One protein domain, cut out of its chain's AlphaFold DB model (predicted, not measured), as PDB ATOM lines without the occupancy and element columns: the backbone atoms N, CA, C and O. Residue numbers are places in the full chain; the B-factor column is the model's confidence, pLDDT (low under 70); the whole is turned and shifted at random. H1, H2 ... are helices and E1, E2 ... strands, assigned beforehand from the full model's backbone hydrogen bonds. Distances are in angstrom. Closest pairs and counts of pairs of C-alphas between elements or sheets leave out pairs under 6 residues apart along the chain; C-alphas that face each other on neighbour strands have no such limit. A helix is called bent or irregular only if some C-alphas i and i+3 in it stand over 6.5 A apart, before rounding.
ATOM      1  N   GLY A 273       3.602  13.969 -33.018       85.94
ATOM      2  CA  GLY A 273       2.961  14.252 -34.296       85.94
ATOM      3  C   GLY A 273       1.456  14.504 -34.190       85.94
ATOM      4  O   GLY A 273       0.760  14.393 -35.202       85.94
ATOM      5  N   ARG A 274       0.946  14.829 -32.993       94.69
ATOM      6  CA  ARG A 274      -0.475  15.085 -32.730       94.69
ATOM      7  C   ARG A 274      -0.787  16.571 -32.886       94.69
ATOM      8  O   ARG A 274      -0.068  17.417 -32.363       94.69
ATOM      9  N   ALA A 275      -1.878  16.884 -33.577       97.50
ATOM     10  CA  ALA A 275      -2.469  18.217 -33.637       97.50
ATOM     11  C   ALA A 275      -3.926  18.164 -34.119       97.50
ATOM     12  O   ALA A 275      -4.328  17.263 -34.866       97.50
ATOM     13  N   VAL A 276      -4.691  19.193 -33.757       98.44
ATOM     14  CA  VAL A 276      -6.027  19.474 -34.293       98.44
ATOM     15  C   VAL A 276      -6.044  20.879 -34.886       98.44
ATOM     16  O   VAL A 276      -5.688  21.847 -34.222       98.44
ATOM     17  N   ALA A 277      -6.475  21.009 -36.138       98.25
ATOM     18  CA  ALA A 277      -6.721  22.298 -36.769       98.25
ATOM     19  C   ALA A 277      -8.230  22.520 -36.912       98.25
ATOM     20  O   ALA A 277      -8.932  21.725 -37.540       98.25
ATOM     21  N   VAL A 278      -8.730  23.605 -36.328       97.81
ATOM     22  CA  VAL A 278     -10.149  23.966 -36.302       97.81
ATOM     23  C   VAL A 278     -10.380  25.104 -37.284       97.81
ATOM     24  O   VAL A 278      -9.804  26.181 -37.135       97.81
ATOM     25  N   GLY A 279     -11.217  24.885 -38.297       96.31
ATOM     26  CA  GLY A 279     -11.674  25.968 -39.156       96.31
ATOM     27  C   GLY A 279     -12.442  27.002 -38.336       96.31
ATOM     28  O   GLY A 279     -13.177  26.649 -37.422       96.31
ATOM     29  N   SER A 280     -12.281  28.285 -38.644       94.31
ATOM     30  CA  SER A 280     -12.957  29.357 -37.918       94.31
ATOM     31  C   SER A 280     -13.560  30.401 -38.828       94.31
ATOM     32  O   SER A 280     -12.912  30.946 -39.728       94.31
ATOM     33  N   ARG A 281     -14.818  30.710 -38.525       89.88
ATOM     34  CA  ARG A 281     -15.626  31.770 -39.122       89.88
ATOM     35  C   ARG A 281     -15.642  33.028 -38.258       89.88
ATOM     36  O   ARG A 281     -16.297  33.996 -38.633       89.88
ATOM     37  N   ALA A 282     -14.927  33.051 -37.129       81.31
ATOM     38  CA  ALA A 282     -14.951  34.171 -36.186       81.31
ATOM     39  C   ALA A 282     -14.574  35.508 -36.850       81.31
ATOM     40  O   ALA A 282     -15.168  36.540 -36.560       81.31
ATOM     41  N   HIS A 283     -13.655  35.479 -37.818       77.12
ATOM     42  CA  HIS A 283     -13.245  36.652 -38.595       77.12
ATOM     43  C   HIS A 283     -14.338  37.213 -39.529       77.12
ATOM     44  O   HIS A 283     -14.219  38.344 -39.989       77.12
ATOM     45  N   MET A 284     -15.401  36.455 -39.821       67.06
ATOM     46  CA  MET A 284     -16.542  36.922 -40.625       67.06
ATOM     47  C   MET A 284     -17.637  37.581 -39.783       67.06
ATOM     48  O   MET A 284     -18.557  38.191 -40.340       67.06
ATOM     49  N   VAL A 285     -17.570  37.457 -38.454       59.31
ATOM     50  CA  VAL A 285     -18.529  38.065 -37.529       59.31
ATOM     51  C   VAL A 285     -18.384  39.586 -37.617       59.31
ATOM     52  O   VAL A 285     -17.398  40.147 -37.160       59.31
ATOM     53  N   GLY A 286     -19.364  40.247 -38.241       54.38
ATOM     54  CA  GLY A 286     -19.353  41.696 -38.503       54.38
ATOM     55  C   GLY A 286     -19.428  42.084 -39.983       54.38
ATOM     56  O   GLY A 286     -19.636  43.251 -40.289       54.38
ATOM     57  N   THR A 287     -19.320  41.121 -40.904       58.84
ATOM     58  CA  THR A 287     -19.569  41.346 -42.340       58.84
ATOM     59  C   THR A 287     -21.072  41.419 -42.649       58.84
ATOM     60  O   THR A 287     -21.885  40.849 -41.914       58.84
ATOM     61  N   ASP A 288     -21.464  42.056 -43.761       48.47
ATOM     62  CA  ASP A 288     -22.873  42.187 -44.196       48.47
ATOM     63  C   ASP A 288     -23.632  40.845 -44.259       48.47
ATOM     64  O   ASP A 288     -24.848  40.794 -44.056       48.47
ATOM     65  N   ALA A 289     -22.915  39.737 -44.474       49.66
ATOM     66  CA  ALA A 289     -23.456  38.377 -44.453       49.66
ATOM     67  C   ALA A 289     -24.011  37.959 -43.073       49.66
ATOM     68  O   ALA A 289     -24.946  37.163 -42.994       49.66
ATOM     69  N   VAL A 290     -23.474  38.507 -41.976       51.44
ATOM     70  CA  VAL A 290     -23.928  38.257 -40.595       51.44
ATOM     71  C   VAL A 290     -24.958  39.299 -40.144       51.44
ATOM     72  O   VAL A 290     -25.865  38.970 -39.379       51.44
ATOM     73  N   VAL A 291     -24.873  40.532 -40.654       47.44
ATOM     74  CA  VAL A 291     -25.792  41.639 -40.317       47.44
ATOM     75  C   VAL A 291     -27.225  41.376 -40.808       47.44
ATOM     76  O   VAL A 291     -28.180  41.825 -40.181       47.44
ATOM     77  N   LYS A 292     -27.402  40.559 -41.856       49.25
ATOM     78  CA  LYS A 292     -28.726  40.117 -42.343       49.25
ATOM     79  C   LYS A 292     -29.424  39.069 -41.457       49.25
ATOM     80  O   LYS A 292     -30.550  38.678 -41.759       49.25
ATOM     81  N   ARG A 293     -28.792  38.578 -40.381       60.53
ATOM     82  CA  ARG A 293     -29.381  37.549 -39.503       60.53
ATOM     83  C   ARG A 293     -30.343  38.145 -38.478       60.53
ATOM     84  O   ARG A 293     -30.162  39.259 -37.994       60.53
ATOM     85  N   SER A 294     -31.358  37.365 -38.100       68.69
ATOM     86  CA  SER A 294     -32.307  37.767 -37.061       68.69
ATOM     87  C   SER A 294     -31.586  38.034 -35.733       68.69
ATOM     88  O   SER A 294     -30.663  37.310 -35.346       68.69
ATOM     89  N   ARG A 295     -32.035  39.063 -35.000       77.50
ATOM     90  CA  ARG A 295     -31.503  39.420 -33.669       77.50
ATOM     91  C   ARG A 295     -31.466  38.218 -32.716       77.50
ATOM     92  O   ARG A 295     -30.520  38.080 -31.946       77.50
ATOM     93  N   LEU A 296     -32.448  37.320 -32.832       80.38
ATOM     94  CA  LEU A 296     -32.543  36.086 -32.056       80.38
ATOM     95  C   LEU A 296     -31.345  35.150 -32.282       80.38
ATOM     96  O   LEU A 296     -30.761  34.677 -31.314       80.38
ATOM     97  N   ARG A 297     -30.931  34.909 -33.533       77.88
ATOM     98  CA  ARG A 297     -29.795  34.017 -33.832       77.88
ATOM     99  C   ARG A 297     -28.483  34.574 -33.279       77.88
ATOM    100  O   ARG A 297     -27.671  33.813 -32.764       77.88
ATOM    101  N   ASN A 298     -28.302  35.893 -33.329       80.75
ATOM    102  CA  ASN A 298     -27.129  36.551 -32.747       80.75
ATOM    103  C   ASN A 298     -27.131  36.483 -31.212       80.75
ATOM    104  O   ASN A 298     -26.079  36.250 -30.620       80.75
ATOM    105  N   LEU A 299     -28.292  36.643 -30.569       86.25
ATOM    106  CA  LEU A 299     -28.430  36.482 -29.119       86.25
ATOM    107  C   LEU A 299     -28.127  35.044 -28.680       86.25
ATOM    108  O   LEU A 299     -27.300  34.849 -27.795       86.25
ATOM    109  N   LEU A 300     -28.750  34.051 -29.324       86.12
ATOM    110  CA  LEU A 300     -28.534  32.630 -29.030       86.12
ATOM    111  C   LEU A 300     -27.074  32.229 -29.246       86.12
ATOM    112  O   LEU A 300     -26.503  31.516 -28.428       86.12
ATOM    113  N   MET A 301     -26.444  32.751 -30.300       84.19
ATOM    114  CA  MET A 301     -25.021  32.550 -30.550       84.19
ATOM    115  C   MET A 301     -24.166  33.114 -29.408       84.19
ATOM    116  O   MET A 301     -23.335  32.387 -28.872       84.19
ATOM    117  N   ARG A 302     -24.389  34.363 -28.975       86.44
ATOM    118  CA  ARG A 302     -23.642  34.961 -27.850       86.44
ATOM    119  C   ARG A 302     -23.866  34.212 -26.535       86.44
ATOM    120  O   ARG A 302     -22.906  33.972 -25.812       86.44
ATOM    121  N   ALA A 303     -25.107  33.818 -26.249       90.50
ATOM    122  CA  ALA A 303     -25.447  33.035 -25.063       90.50
ATOM    123  C   ALA A 303     -24.741  31.672 -25.068       90.50
ATOM    124  O   ALA A 303     -24.205  31.250 -24.048       90.50
ATOM    125  N   PHE A 304     -24.676  31.013 -26.227       90.38
ATOM    126  CA  PHE A 304     -23.955  29.753 -26.357       90.38
ATOM    127  C   PHE A 304     -22.443  29.930 -26.161       90.38
ATOM    128  O   PHE A 304     -21.843  29.143 -25.438       90.38
ATOM    129  N   HIS A 305     -21.830  30.982 -26.719       89.56
ATOM    130  CA  HIS A 305     -20.407  31.271 -26.484       89.56
ATOM    131  C   HIS A 305     -20.108  31.543 -25.005       89.56
ATOM    132  O   HIS A 305     -19.102  31.060 -24.492       89.56
ATOM    133  N   LEU A 306     -20.995  32.254 -24.298       92.94
ATOM    134  CA  LEU A 306     -20.888  32.419 -22.847       92.94
ATOM    135  C   LEU A 306     -20.962  31.066 -22.125       92.94
ATOM    136  O   LEU A 306     -20.169  30.806 -21.225       92.94
ATOM    137  N   GLY A 307     -21.875  30.187 -22.548       94.19
ATOM    138  CA  GLY A 307     -21.963  28.820 -22.040       94.19
ATOM    139  C   GLY A 307     -20.671  28.032 -22.253       94.19
ATOM    140  O   GLY A 307     -20.188  27.406 -21.317       94.19
ATOM    141  N   ILE A 308     -20.079  28.091 -23.451       94.44
ATOM    142  CA  ILE A 308     -18.793  27.441 -23.751       94.44
ATOM    143  C   ILE A 308     -17.700  27.961 -22.823       94.44
ATOM    144  O   ILE A 308     -17.000  27.163 -22.204       94.44
ATOM    145  N   TRP A 309     -17.601  29.279 -22.664       93.75
ATOM    146  CA  TRP A 309     -16.605  29.897 -21.795       93.75
ATOM    147  C   TRP A 309     -16.743  29.470 -20.323       93.75
ATOM    148  O   TRP A 309     -15.738  29.248 -19.657       93.75
ATOM    149  N   LEU A 310     -17.973  29.302 -19.825       94.25
ATOM    150  CA  LEU A 310     -18.240  28.903 -18.437       94.25
ATOM    151  C   LEU A 310     -18.121  27.395 -18.180       94.25
ATOM    152  O   LEU A 310     -17.775  26.985 -17.072       94.25
ATOM    153  N   LEU A 311     -18.498  26.565 -19.155       94.88
ATOM    154  CA  LEU A 311     -18.764  25.139 -18.939       94.88
ATOM    155  C   LEU A 311     -17.741  24.208 -19.600       94.88
ATOM    156  O   LEU A 311     -17.794  23.004 -19.356       94.88
ATOM    157  N   THR A 312     -16.821  24.718 -20.416       94.69
ATOM    158  CA  THR A 312     -15.771  23.900 -21.052       94.69
ATOM    159  C   THR A 312     -14.410  24.105 -20.389       94.69
ATOM    160  O   THR A 312     -14.259  24.904 -19.467       94.69
ATOM    161  N   THR A 313     -13.426  23.309 -20.794       91.06
ATOM    162  CA  THR A 313     -12.039  23.414 -20.330       91.06
ATOM    163  C   THR A 313     -11.344  24.640 -20.930       91.06
ATOM    164  O   THR A 313     -11.802  25.203 -21.924       91.06
ATOM    165  N   GLU A 314     -10.254  25.088 -20.305       90.56
ATOM    166  CA  GLU A 314      -9.647  26.399 -20.555       90.56
ATOM    167  C   GLU A 314      -9.254  26.629 -22.023       90.56
ATOM    168  O   GLU A 314      -9.624  27.649 -22.604       90.56
ATOM    169  N   ARG A 315      -8.543  25.687 -22.658       90.56
ATOM    170  CA  ARG A 315      -8.122  25.839 -24.063       90.56
ATOM    171  C   ARG A 315      -9.301  25.727 -25.021       90.56
ATOM    172  O   ARG A 315      -9.338  26.437 -26.022       90.56
ATOM    173  N   THR A 316     -10.287  24.894 -24.714       94.38
ATOM    174  CA  THR A 316     -11.516  24.772 -25.504       94.38
ATOM    175  C   THR A 316     -12.335  26.058 -25.441       94.38
ATOM    176  O   THR A 316     -12.819  26.519 -26.474       94.38
ATOM    177  N   ALA A 317     -12.420  26.695 -24.271       93.19
ATOM    178  CA  ALA A 317     -13.092  27.977 -24.083       93.19
ATOM    179  C   ALA A 317     -12.438  29.132 -24.865       93.19
ATOM    180  O   ALA A 317     -13.105  30.122 -25.169       93.19
ATOM    181  N   GLN A 318     -11.150  29.016 -25.206       92.50
ATOM    182  CA  GLN A 318     -10.420  30.006 -26.008       92.50
ATOM    183  C   GLN A 318     -10.643  29.852 -27.522       92.50
ATOM    184  O   GLN A 318     -10.340  30.779 -28.279       92.50
ATOM    185  N   ILE A 319     -11.184  28.716 -27.979       93.06
ATOM    186  CA  ILE A 319     -11.526  28.506 -29.389       93.06
ATOM    187  C   ILE A 319     -12.785  29.312 -29.714       93.06
ATOM    188  O   ILE A 319     -13.856  29.106 -29.144       93.06
ATOM    189  N   LYS A 320     -12.666  30.238 -30.663       91.69
ATOM    190  CA  LYS A 320     -13.715  31.201 -31.012       91.69
ATOM    191  C   LYS A 320     -14.827  30.584 -31.846       91.69
ATOM    192  O   LYS A 320     -15.931  31.112 -31.845       91.69
ATOM    193  N   ASP A 321     -14.549  29.512 -32.585       92.12
ATOM    194  CA  ASP A 321     -15.541  28.826 -33.422       92.12
ATOM    195  C   ASP A 321     -15.490  27.304 -33.238       92.12
ATOM    196  O   ASP A 321     -15.169  26.537 -34.149       92.12
ATOM    197  N   THR A 322     -15.834  26.854 -32.031       92.50
ATOM    198  CA  THR A 322     -15.866  25.426 -31.670       92.50
ATOM    199  C   THR A 322     -16.798  24.607 -32.564       92.50
ATOM    200  O   THR A 322     -16.549  23.430 -32.797       92.50
ATOM    201  N   GLN A 323     -17.844  25.218 -33.126       90.25
ATOM    202  CA  GLN A 323     -18.902  24.559 -33.904       90.25
ATOM    203  C   GLN A 323     -18.652  24.562 -35.421       90.25
ATOM    204  O   GLN A 323     -19.561  24.267 -36.203       90.25
ATOM    205  N   CYS A 324     -17.467  24.961 -35.889       92.00
ATOM    206  CA  CYS A 324     -17.182  24.918 -37.318       92.00
ATOM    207  C   CYS A 324     -17.118  23.465 -37.804       92.00
ATOM    208  O   CYS A 324     -16.284  22.689 -37.334       92.00
ATOM    209  N   GLY A 325     -17.962  23.099 -38.770       90.81
ATOM    210  CA  GLY A 325     -17.997  21.768 -39.377       90.81
ATOM    211  C   GLY A 325     -16.859  21.515 -40.366       90.81
ATOM    212  O   GLY A 325     -17.106  20.952 -41.422       90.81
ATOM    213  N   PHE A 326     -15.649  22.008 -40.081       96.44
ATOM    214  CA  PHE A 326     -14.454  21.819 -40.900       96.44
ATOM    215  C   PHE A 326     -13.220  21.744 -39.996       96.44
ATOM    216  O   PHE A 326     -12.569  22.752 -39.714       96.44
ATOM    217  N   LYS A 327     -12.945  20.545 -39.474       97.81
ATOM    218  CA  LYS A 327     -11.850  20.295 -38.524       97.81
ATOM    219  C   LYS A 327     -10.986  19.141 -38.996       97.81
ATOM    220  O   LYS A 327     -11.504  18.100 -39.399       97.81
ATOM    221  N   LEU A 328      -9.677  19.336 -38.921       98.44
ATOM    222  CA  LEU A 328      -8.662  18.389 -39.357       98.44
ATOM    223  C   LEU A 328      -7.885  17.857 -38.153       98.44
ATOM    224  O   LEU A 328      -7.469  18.612 -37.279       98.44
ATOM    225  N   PHE A 329      -7.665  16.550 -38.153       98.50
ATOM    226  CA  PHE A 329      -6.987  15.794 -37.116       98.50
ATOM    227  C   PHE A 329      -5.813  15.057 -37.747       98.50
ATOM    228  O   PHE A 329      -5.945  14.412 -38.789       98.50
ATOM    229  N   THR A 330      -4.655  15.121 -37.105       97.62
ATOM    230  CA  THR A 330      -3.561  14.193 -37.403       97.62
ATOM    231  C   THR A 330      -3.966  12.784 -36.979       97.62
ATOM    232  O   THR A 330      -4.550  12.621 -35.906       97.62
ATOM    233  N   ARG A 331      -3.595  11.755 -37.741       94.81
ATOM    234  CA  ARG A 331      -3.861  10.356 -37.375       94.81
ATOM    235  C   ARG A 331      -3.449   9.989 -35.931       94.81
ATOM    236  O   ARG A 331      -4.285   9.398 -35.247       94.81
ATOM    237  N   PRO A 332      -2.263  10.375 -35.415       92.75
ATOM    238  CA  PRO A 332      -1.872  10.100 -34.026       92.75
ATOM    239  C   PRO A 332      -2.778  10.727 -32.952       92.75
ATOM    240  O   PRO A 332      -2.752  10.297 -31.805       92.75
ATOM    241  N   ALA A 333      -3.597  11.728 -33.291       95.50
ATOM    242  CA  ALA A 333      -4.550  12.333 -32.355       95.50
ATOM    243  C   ALA A 333      -5.824  11.485 -32.171       95.50
ATOM    244  O   ALA A 333      -6.507  11.607 -31.154       95.50
ATOM    245  N   LEU A 334      -6.161  10.626 -33.139       95.44
ATOM    246  CA  LEU A 334      -7.443   9.918 -33.166       95.44
ATOM    247  C   LEU A 334      -7.685   8.977 -31.971       95.44
ATOM    248  O   LEU A 334      -8.797   9.028 -31.447       95.44
ATOM    249  N   PRO A 335      -6.718   8.166 -31.489       91.00
ATOM    250  CA  PRO A 335      -6.939   7.248 -30.361       91.00
ATOM    251  C   PRO A 335      -7.249   7.955 -29.054       91.00
ATOM    252  O   PRO A 335      -7.892   7.396 -28.178       91.00
ATOM    253  N   TYR A 336      -6.806   9.200 -28.931       90.94
ATOM    254  CA  TYR A 336      -7.086  10.002 -27.760       90.94
ATOM    255  C   TYR A 336      -8.494  10.589 -27.825       90.94
ATOM    256  O   TYR A 336      -9.112  10.792 -26.796       90.94
ATOM    257  N   ILE A 337      -9.052  10.839 -29.007       94.81
ATOM    258  CA  ILE A 337     -10.332  11.551 -29.134       94.81
ATOM    259  C   ILE A 337     -11.474  10.570 -29.412       94.81
ATOM    260  O   ILE A 337     -12.422  10.470 -28.642       94.81
ATOM    261  N   ILE A 338     -11.371   9.806 -30.497       94.62
ATOM    262  CA  ILE A 338     -12.481   9.050 -31.094       94.62
ATOM    263  C   ILE A 338     -13.027   7.907 -30.213       94.62
ATOM    264  O   ILE A 338     -14.246   7.708 -30.215       94.62
ATOM    265  N   PRO A 339     -12.208   7.149 -29.455       89.56
ATOM    266  CA  PRO A 339     -12.714   6.124 -28.536       89.56
ATOM    267  C   PRO A 339     -13.566   6.682 -27.395       89.56
ATOM    268  O   PRO A 339     -14.464   6.001 -26.915       89.56
ATOM    269  N   TYR A 340     -13.293   7.925 -26.995       91.25
ATOM    270  CA  TYR A 340     -13.878   8.576 -25.823       91.25
ATOM    271  C   TYR A 340     -15.040   9.513 -26.181       91.25
ATOM    272  O   TYR A 340     -15.543  10.227 -25.315       91.25
ATOM    273  N   MET A 341     -15.458   9.524 -27.450       93.12
ATOM    274  CA  MET A 341     -16.639  10.243 -27.920       93.12
ATOM    275  C   MET A 341     -17.914   9.546 -27.453       93.12
ATOM    276  O   MET A 341     -18.127   8.371 -27.752       93.12
ATOM    277  N   HIS A 342     -18.781  10.301 -26.797       92.12
ATOM    278  CA  HIS A 342     -20.070   9.882 -26.273       92.12
ATOM    279  C   HIS A 342     -21.239  10.619 -26.936       92.12
ATOM    280  O   HIS A 342     -22.296  10.023 -27.155       92.12
ATOM    281  N   SER A 343     -21.082  11.900 -27.286       92.88
ATOM    282  CA  SER A 343     -22.182  12.698 -27.836       92.88
ATOM    283  C   SER A 343     -22.401  12.406 -29.318       92.88
ATOM    284  O   SER A 343     -21.594  12.757 -30.176       92.88
ATOM    285  N   GLU A 344     -23.560  11.837 -29.649       92.88
ATOM    286  CA  GLU A 344     -23.917  11.559 -31.047       92.88
ATOM    287  C   GLU A 344     -24.639  12.742 -31.739       92.88
ATOM    288  O   GLU A 344     -24.751  12.786 -32.963       92.88
ATOM    289  N   GLY A 345     -25.101  13.732 -30.965       91.12
ATOM    290  CA  GLY A 345     -25.851  14.906 -31.435       91.12
ATOM    291  C   GLY A 345     -24.986  16.110 -31.836       91.12
ATOM    292  O   GLY A 345     -23.860  15.956 -32.289       91.12
ATOM    293  N   TRP A 346     -25.512  17.331 -31.670       89.56
ATOM    294  CA  TRP A 346     -24.869  18.586 -32.108       89.56
ATOM    295  C   TRP A 346     -23.678  19.051 -31.256       89.56
ATOM    296  O   TRP A 346     -22.858  19.824 -31.740       89.56
ATOM    297  N   ILE A 347     -23.580  18.622 -29.992       93.06
ATOM    298  CA  ILE A 347     -22.530  19.090 -29.066       93.06
ATOM    299  C   ILE A 347     -21.179  18.380 -29.265       93.06
ATOM    300  O   ILE A 347     -20.172  18.817 -28.711       93.06
ATOM    301  N   PHE A 348     -21.143  17.330 -30.090       95.06
ATOM    302  CA  PHE A 348     -19.960  16.499 -30.344       95.06
ATOM    303  C   PHE A 348     -18.718  17.318 -30.732       95.06
ATOM    304  O   PHE A 348     -17.604  16.984 -30.348       95.06
ATOM    305  N   ASP A 349     -18.908  18.422 -31.458       94.94
ATOM    306  CA  ASP A 349     -17.837  19.319 -31.880       94.94
ATOM    307  C   ASP A 349     -17.062  19.901 -30.687       94.94
ATOM    308  O   ASP A 349     -15.844  20.038 -30.745       94.94
ATOM    309  N   VAL A 350     -17.772  20.232 -29.604       96.25
ATOM    310  CA  VAL A 350     -17.199  20.780 -28.368       96.25
ATOM    311  C   VAL A 350     -16.545  19.669 -27.556       96.25
ATOM    312  O   VAL A 350     -15.426  19.834 -27.078       96.25
ATOM    313  N   GLU A 351     -17.214  18.523 -27.449       96.25
ATOM    314  CA  GLU A 351     -16.684  17.333 -26.783       96.25
ATOM    315  C   GLU A 351     -15.349  16.884 -27.394       96.25
ATOM    316  O   GLU A 351     -14.391  16.656 -26.657       96.25
ATOM    317  N   MET A 352     -15.241  16.835 -28.728       96.62
ATOM    318  CA  MET A 352     -13.991  16.499 -29.421       96.62
ATOM    319  C   MET A 352     -12.832  17.415 -29.015       96.62
ATOM    320  O   MET A 352     -11.702  16.947 -28.884       96.62
ATOM    321  N   LEU A 353     -13.098  18.711 -28.825       97.44
ATOM    322  CA  LEU A 353     -12.083  19.695 -28.444       97.44
ATOM    323  C   LEU A 353     -11.696  19.564 -26.969       97.44
ATOM    324  O   LEU A 353     -10.506  19.565 -26.662       97.44
ATOM    325  N   MET A 354     -12.667  19.331 -26.079       96.62
ATOM    326  CA  MET A 354     -12.382  19.035 -24.670       96.62
ATOM    327  C   MET A 354     -11.548  17.754 -24.533       96.62
ATOM    328  O   MET A 354     -10.601  17.707 -23.751       96.62
ATOM    329  N   LEU A 355     -11.846  16.723 -25.332       95.81
ATOM    330  CA  LEU A 355     -11.064  15.488 -25.398       95.81
ATOM    331  C   LEU A 355      -9.652  15.717 -25.955       95.81
ATOM    332  O   LEU A 355      -8.694  15.147 -25.430       95.81
ATOM    333  N   ALA A 356      -9.493  16.538 -26.992       96.00
ATOM    334  CA  ALA A 356      -8.172  16.890 -27.508       96.00
ATOM    335  C   ALA A 356      -7.342  17.631 -26.445       96.00
ATOM    336  O   ALA A 356      -6.198  17.264 -26.177       96.00
ATOM    337  N   GLU A 357      -7.948  18.603 -25.762       94.62
ATOM    338  CA  GLU A 357      -7.332  19.330 -24.654       94.62
ATOM    339  C   GLU A 357      -6.949  18.415 -23.490       94.62
ATOM    340  O   GLU A 357      -5.855  18.548 -22.937       94.62
ATOM    341  N   SER A 358      -7.810  17.467 -23.118       90.44
ATOM    342  CA  SER A 358      -7.521  16.551 -22.016       90.44
ATOM    343  C   SER A 358      -6.393  15.570 -22.336       90.44
ATOM    344  O   SER A 358      -5.757  15.078 -21.410       90.44
ATOM    345  N   ALA A 359      -6.091  15.319 -23.614       88.38
ATOM    346  CA  ALA A 359      -4.924  14.544 -24.067       88.38
ATOM    347  C   ALA A 359      -3.659  15.392 -24.279       88.38
ATOM    348  O   ALA A 359      -2.641  14.884 -24.759       88.38
ATOM    349  N   ASP A 360      -3.737  16.683 -23.956       89.38
ATOM    350  CA  ASP A 360      -2.703  17.669 -24.237       89.38
ATOM    351  C   ASP A 360      -2.308  17.768 -25.717       89.38
ATOM    352  O   ASP A 360      -1.148  17.959 -26.070       89.38
ATOM    353  N   ILE A 361      -3.293  17.620 -26.605       94.44
ATOM    354  CA  ILE A 361      -3.079  17.742 -28.043       94.44
ATOM    355  C   ILE A 361      -3.165  19.225 -28.425       94.44
ATOM    356  O   ILE A 361      -4.178  19.870 -28.134       94.44
ATOM    357  N   PRO A 362      -2.152  19.779 -29.115       95.06
ATOM    358  CA  PRO A 362      -2.199  21.151 -29.600       95.06
ATOM    359  C   PRO A 362      -3.379  21.387 -30.546       95.06
ATOM    360  O   PRO A 362      -3.591  20.640 -31.508       95.06
ATOM    361  N   MET A 363      -4.126  22.461 -30.292       97.56
ATOM    362  CA  MET A 363      -5.244  22.899 -31.122       97.56
ATOM    363  C   MET A 363      -4.937  24.270 -31.717       97.56
ATOM    364  O   MET A 363      -4.539  25.185 -31.000       97.56
ATOM    365  N   VAL A 364      -5.133  24.423 -33.025       96.62
ATOM    366  CA  VAL A 364      -4.924  25.690 -33.736       96.62
ATOM    367  C   VAL A 364      -6.185  26.107 -34.472       96.62
ATOM    368  O   VAL A 364      -6.808  25.312 -35.174       96.62
ATOM    369  N   GLU A 365      -6.551  27.376 -34.334       96.19
ATOM    370  CA  GLU A 365      -7.676  27.958 -35.051       96.19
ATOM    371  C   GLU A 365      -7.211  28.557 -36.387       96.19
ATOM    372  O   GLU A 365      -6.271  29.352 -36.441       96.19
ATOM    373  N   VAL A 366      -7.865  28.175 -37.486       96.06
ATOM    374  CA  VAL A 366      -7.491  28.557 -38.852       96.06
ATOM    375  C   VAL A 366      -8.653  29.295 -39.523       96.06
ATOM    376  O   VAL A 366      -9.728  28.720 -39.670       96.06
ATOM    377  N   PRO A 367      -8.472  30.542 -39.991       94.94
ATOM    378  CA  PRO A 367      -9.503  31.257 -40.741       94.94
ATOM    379  C   PRO A 367      -9.862  30.541 -42.053       94.94
ATOM    380  O   PRO A 367      -9.011  30.375 -42.935       94.94
ATOM    381  N   VAL A 368     -11.132  30.154 -42.203       92.56
ATOM    382  CA  VAL A 368     -11.660  29.470 -43.400       92.56
ATOM    383  C   VAL A 368     -12.836  30.233 -43.988       92.56
ATOM    384  O   VAL A 368     -13.634  30.779 -43.242       92.56
ATOM    385  N   GLY A 369     -12.969  30.257 -45.310       89.38
ATOM    386  CA  GLY A 369     -14.119  30.818 -46.007       89.38
ATOM    387  C   GLY A 369     -15.374  29.977 -45.782       89.38
ATOM    388  O   GLY A 369     -15.337  28.750 -45.871       89.38
ATOM    389  N   TRP A 370     -16.493  30.650 -45.523       89.19
ATOM    390  CA  TRP A 370     -17.794  30.033 -45.288       89.19
ATOM    391  C   TRP A 370     -18.886  30.852 -45.967       89.19
ATOM    392  O   TRP A 370     -18.804  32.082 -46.005       89.19
ATOM    393  N   VAL A 381     -34.392  27.218 -32.764       83.44
ATOM    394  CA  VAL A 381     -34.812  27.207 -31.352       83.44
ATOM    395  C   VAL A 381     -34.589  25.832 -30.732       83.44
ATOM    396  O   VAL A 381     -33.909  25.727 -29.712       83.44
ATOM    397  N   LYS A 382     -35.125  24.777 -31.357       85.94
ATOM    398  CA  LYS A 382     -35.039  23.410 -30.827       85.94
ATOM    399  C   LYS A 382     -33.588  22.955 -30.691       85.94
ATOM    400  O   LYS A 382     -33.215  22.419 -29.650       85.94
ATOM    401  N   ASP A 383     -32.772  23.205 -31.712       86.25
ATOM    402  CA  ASP A 383     -31.373  22.791 -31.702       86.25
ATOM    403  C   ASP A 383     -30.550  23.636 -30.724       86.25
ATOM    404  O   ASP A 383     -29.718  23.075 -30.024       86.25
ATOM    405  N   SER A 384     -30.835  24.936 -30.552       87.38
ATOM    406  CA  SER A 384     -30.160  25.739 -29.513       87.38
ATOM    407  C   SER A 384     -30.431  25.210 -28.101       87.38
ATOM    408  O   SER A 384     -29.511  25.146 -27.288       87.38
ATOM    409  N   ILE A 385     -31.671  24.793 -27.811       88.75
ATOM    410  CA  ILE A 385     -32.021  24.167 -26.525       88.75
ATOM    411  C   ILE A 385     -31.288  22.832 -26.373       88.75
ATOM    412  O   ILE A 385     -30.659  22.595 -25.344       88.75
ATOM    413  N   GLY A 386     -31.316  21.985 -27.406       89.25
ATOM    414  CA  GLY A 386     -30.604  20.706 -27.402       89.25
ATOM    415  C   GLY A 386     -29.099  20.870 -27.176       89.25
ATOM    416  O   GLY A 386     -28.507  20.117 -26.409       89.25
ATOM    417  N   MET A 387     -28.485  21.891 -27.774       90.62
ATOM    418  CA  MET A 387     -27.074  22.213 -27.565       90.62
ATOM    419  C   MET A 387     -26.786  22.721 -26.151       90.62
ATOM    420  O   MET A 387     -25.773  22.334 -25.578       90.62
ATOM    421  N   ALA A 388     -27.660  23.548 -25.570       91.75
ATOM    422  CA  ALA A 388     -27.504  24.018 -24.194       91.75
ATOM    423  C   ALA A 388     -27.614  22.865 -23.180       91.75
ATOM    424  O   ALA A 388     -26.769  22.745 -22.293       91.75
ATOM    425  N   VAL A 389     -28.607  21.981 -23.349       91.25
ATOM    426  CA  VAL A 389     -28.757  20.763 -22.532       91.25
ATOM    427  C   VAL A 389     -27.545  19.850 -22.708       91.25
ATOM    428  O   VAL A 389     -26.968  19.408 -21.718       91.25
ATOM    429  N   GLY A 390     -27.116  19.623 -23.953       91.94
ATOM    430  CA  GLY A 390     -25.936  18.818 -24.262       91.94
ATOM    431  C   GLY A 390     -24.666  19.365 -23.614       91.94
ATOM    432  O   GLY A 390     -23.889  18.595 -23.065       91.94
ATOM    433  N   LEU A 391     -24.475  20.687 -23.608       94.25
ATOM    434  CA  LEU A 391     -23.330  21.329 -22.963       94.25
ATOM    435  C   LEU A 391     -23.365  21.187 -21.434       94.25
ATOM    436  O   LEU A 391     -22.344  20.877 -20.822       94.25
ATOM    437  N   GLY A 392     -24.532  21.384 -20.812       93.25
ATOM    438  CA  GLY A 392     -24.700  21.187 -19.370       93.25
ATOM    439  C   GLY A 392     -24.414  19.743 -18.955       93.25
ATOM    440  O   GLY A 392     -23.645  19.500 -18.027       93.25
ATOM    441  N   LEU A 393     -24.967  18.783 -19.697       91.38
ATOM    442  CA  LEU A 393     -24.737  17.357 -19.483       91.38
ATOM    443  C   LEU A 393     -23.268  16.974 -19.699       91.38
ATOM    444  O   LEU A 393     -22.712  16.253 -18.875       91.38
ATOM    445  N   LEU A 394     -22.628  17.493 -20.753       92.94
ATOM    446  CA  LEU A 394     -21.199  17.309 -21.007       92.94
ATOM    447  C   LEU A 394     -20.372  17.782 -19.807       92.94
ATOM    448  O   LEU A 394     -19.528  17.030 -19.331       92.94
ATOM    449  N   ARG A 395     -20.654  18.971 -19.255       93.38
ATOM    450  CA  ARG A 395     -19.955  19.488 -18.069       93.38
ATOM    451  C   ARG A 395     -20.161  18.608 -16.839       93.38
ATOM    452  O   ARG A 395     -19.190  18.323 -16.140       93.38
ATOM    453  N   VAL A 396     -21.391  18.173 -16.571       90.75
ATOM    454  CA  VAL A 396     -21.673  17.277 -15.440       90.75
ATOM    455  C   VAL A 396     -20.917  15.957 -15.614       90.75
ATOM    456  O   VAL A 396     -20.171  15.572 -14.717       90.75
ATOM    457  N   CYS A 397     -21.034  15.312 -16.779       89.88
ATOM    458  CA  CYS A 397     -20.356  14.051 -17.093       89.88
ATOM    459  C   CYS A 397     -18.826  14.176 -16.996       89.88
ATOM    460  O   CYS A 397     -18.148  13.278 -16.498       89.88
ATOM    461  N   TRP A 398     -18.280  15.312 -17.432       89.81
ATOM    462  CA  TRP A 398     -16.865  15.632 -17.296       89.81
ATOM    463  C   TRP A 398     -16.440  15.752 -15.830       89.81
ATOM    464  O   TRP A 398     -15.443  15.157 -15.431       89.81
ATOM    465  N   GLY A 399     -17.216  16.476 -15.016       86.50
ATOM    466  CA  GLY A 399     -16.932  16.687 -13.596       86.50
ATOM    467  C   GLY A 399     -16.990  15.412 -12.753       86.50
ATOM    468  O   GLY A 399     -16.202  15.269 -11.823       86.50
ATOM    469  N   VAL A 400     -17.872  14.467 -13.093       84.44
ATOM    470  CA  VAL A 400     -17.972  13.167 -12.396       84.44
ATOM    471  C   VAL A 400     -16.970  12.123 -12.899       84.44
ATOM    472  O   VAL A 400     -16.882  11.040 -12.328       84.44
ATOM    473  N   GLY A 401     -16.197  12.432 -13.946       83.00
ATOM    474  CA  GLY A 401     -15.128  11.565 -14.437       83.00
ATOM    475  C   GLY A 401     -15.543  10.508 -15.466       83.00
ATOM    476  O   GLY A 401     -14.768   9.587 -15.690       83.00
ATOM    477  N   ILE A 402     -16.692  10.642 -16.143       83.62
ATOM    478  CA  ILE A 402     -17.075   9.733 -17.253       83.62
ATOM    479  C   ILE A 402     -16.031   9.769 -18.383       83.62
ATOM    480  O   ILE A 402     -15.755   8.762 -19.023       83.62
ATOM    481  N   TYR A 403     -15.406  10.928 -18.588       83.19
ATOM    482  CA  TYR A 403     -14.368  11.147 -19.597       83.19
ATOM    483  C   TYR A 403     -12.941  10.924 -19.076       83.19
ATOM    484  O   TYR A 403     -11.974  11.320 -19.734       83.19
ATOM    485  N   ARG A 404     -12.780  10.349 -17.876       74.62
ATOM    486  CA  ARG A 404     -11.456  10.101 -17.302       74.62
ATOM    487  C   ARG A 404     -10.752   9.038 -18.143       74.62
ATOM    488  O   ARG A 404     -11.248   7.927 -18.288       74.62
TER     489      ARG A 404
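This is residues 273 to 370 and 381 to 404 of the 601 residues of a protein of Friedmanniomyces simplex (UniProt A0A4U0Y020). A small three-stranded sheet, E2 E1 E3, has the helix H5 packed over one face and no named helix over the other. Beyond H5, on its side away from the sheet, the two long helices H2 and H6 run side by side, while short H3 and H4 sit at H5, and H1 lies far out at one end. The printed part has 122 residues with six named helices and three named strands, in the order E1 H1 H2 H3 E2 H4 H5 E3 H6; the sheet is mixed and the class is mostly helix. The whole is compact, with a radius of gyration of the C-alphas of 14.6 A and spans of 41 by 30 by 22 A.

The sheet has E1, residues 276 to 280, as inner strand, between the edge strands E2, residues 326 to 330, and E3, residues 363 to 367. E2 and E1 are antiparallel, with N 277 and O 328 2.8 A apart, within hydrogen-bond range. E1 and E3 are parallel, with N 280 and O 366 2.8 A apart, within hydrogen-bond range. H5, residues 348 to 358, is on the sheet at a height over the sheet of 9.7 A; on the local plane it runs slantwise to E1 at 41 degrees. H4, residues 331 to 340, touches H5 at a steep tilt of 69 degrees, only just short of about perpendicular, opposite ways; their closest C-alphas are those of Ile 337 and Leu 355, 5.5 A. H3, residues 314 to 318, touches H5, the closest C-alphas being those of Thr 316 and Met 354, 5.9 A. H2, residues 295 to 311, touches H3 only at the corner, with residues 308 to 310 alone; the closest C-alphas are those of Trp 309 and Ala 317, 4.6 A. H6, residues 381 to 399, touches H2 at a shallow tilt of 4 degrees, the same way; the closest C-alphas are those of Leu 311 and Arg 395, 5.8 A. H5 and H6 are close but not clearly touching, with C-alphas of Glu 351 and Leu 394 7.3 A apart. H1, residues 288 to 291, touches no helix. In H2, H3 and H6 every O i to N i+4 pair is within hydrogen-bond range, against 6 of 7 in H5 and 2 of 6 in H4, which has 4 of 7 O i to N i+3 pairs within range; H1 is too short for an O i to N i+4 pair.

E1 begins at C-alpha 276 (-6.027, 19.474, -34.293). H6 measures 27.3 A from first to last C-alpha and ends at C-alpha 399 (-16.932, 16.687, -13.596); H2 measures 24.1 A. H4, 15.4 A long, is only just irregular: C-alphas 336 and 339 are 6.9 A apart.

The C-alphas farthest apart, those of Asp 288 and Gly 401, are 43.4 A apart. Residues 371 to 380 are not printed, and C-alphas 370 and 381 stand 22.2 A apart across the cut. Of the links printed whole, none is long. The mean pLDDT of the printed part is 88.2; residues 284 to 294 are under 70.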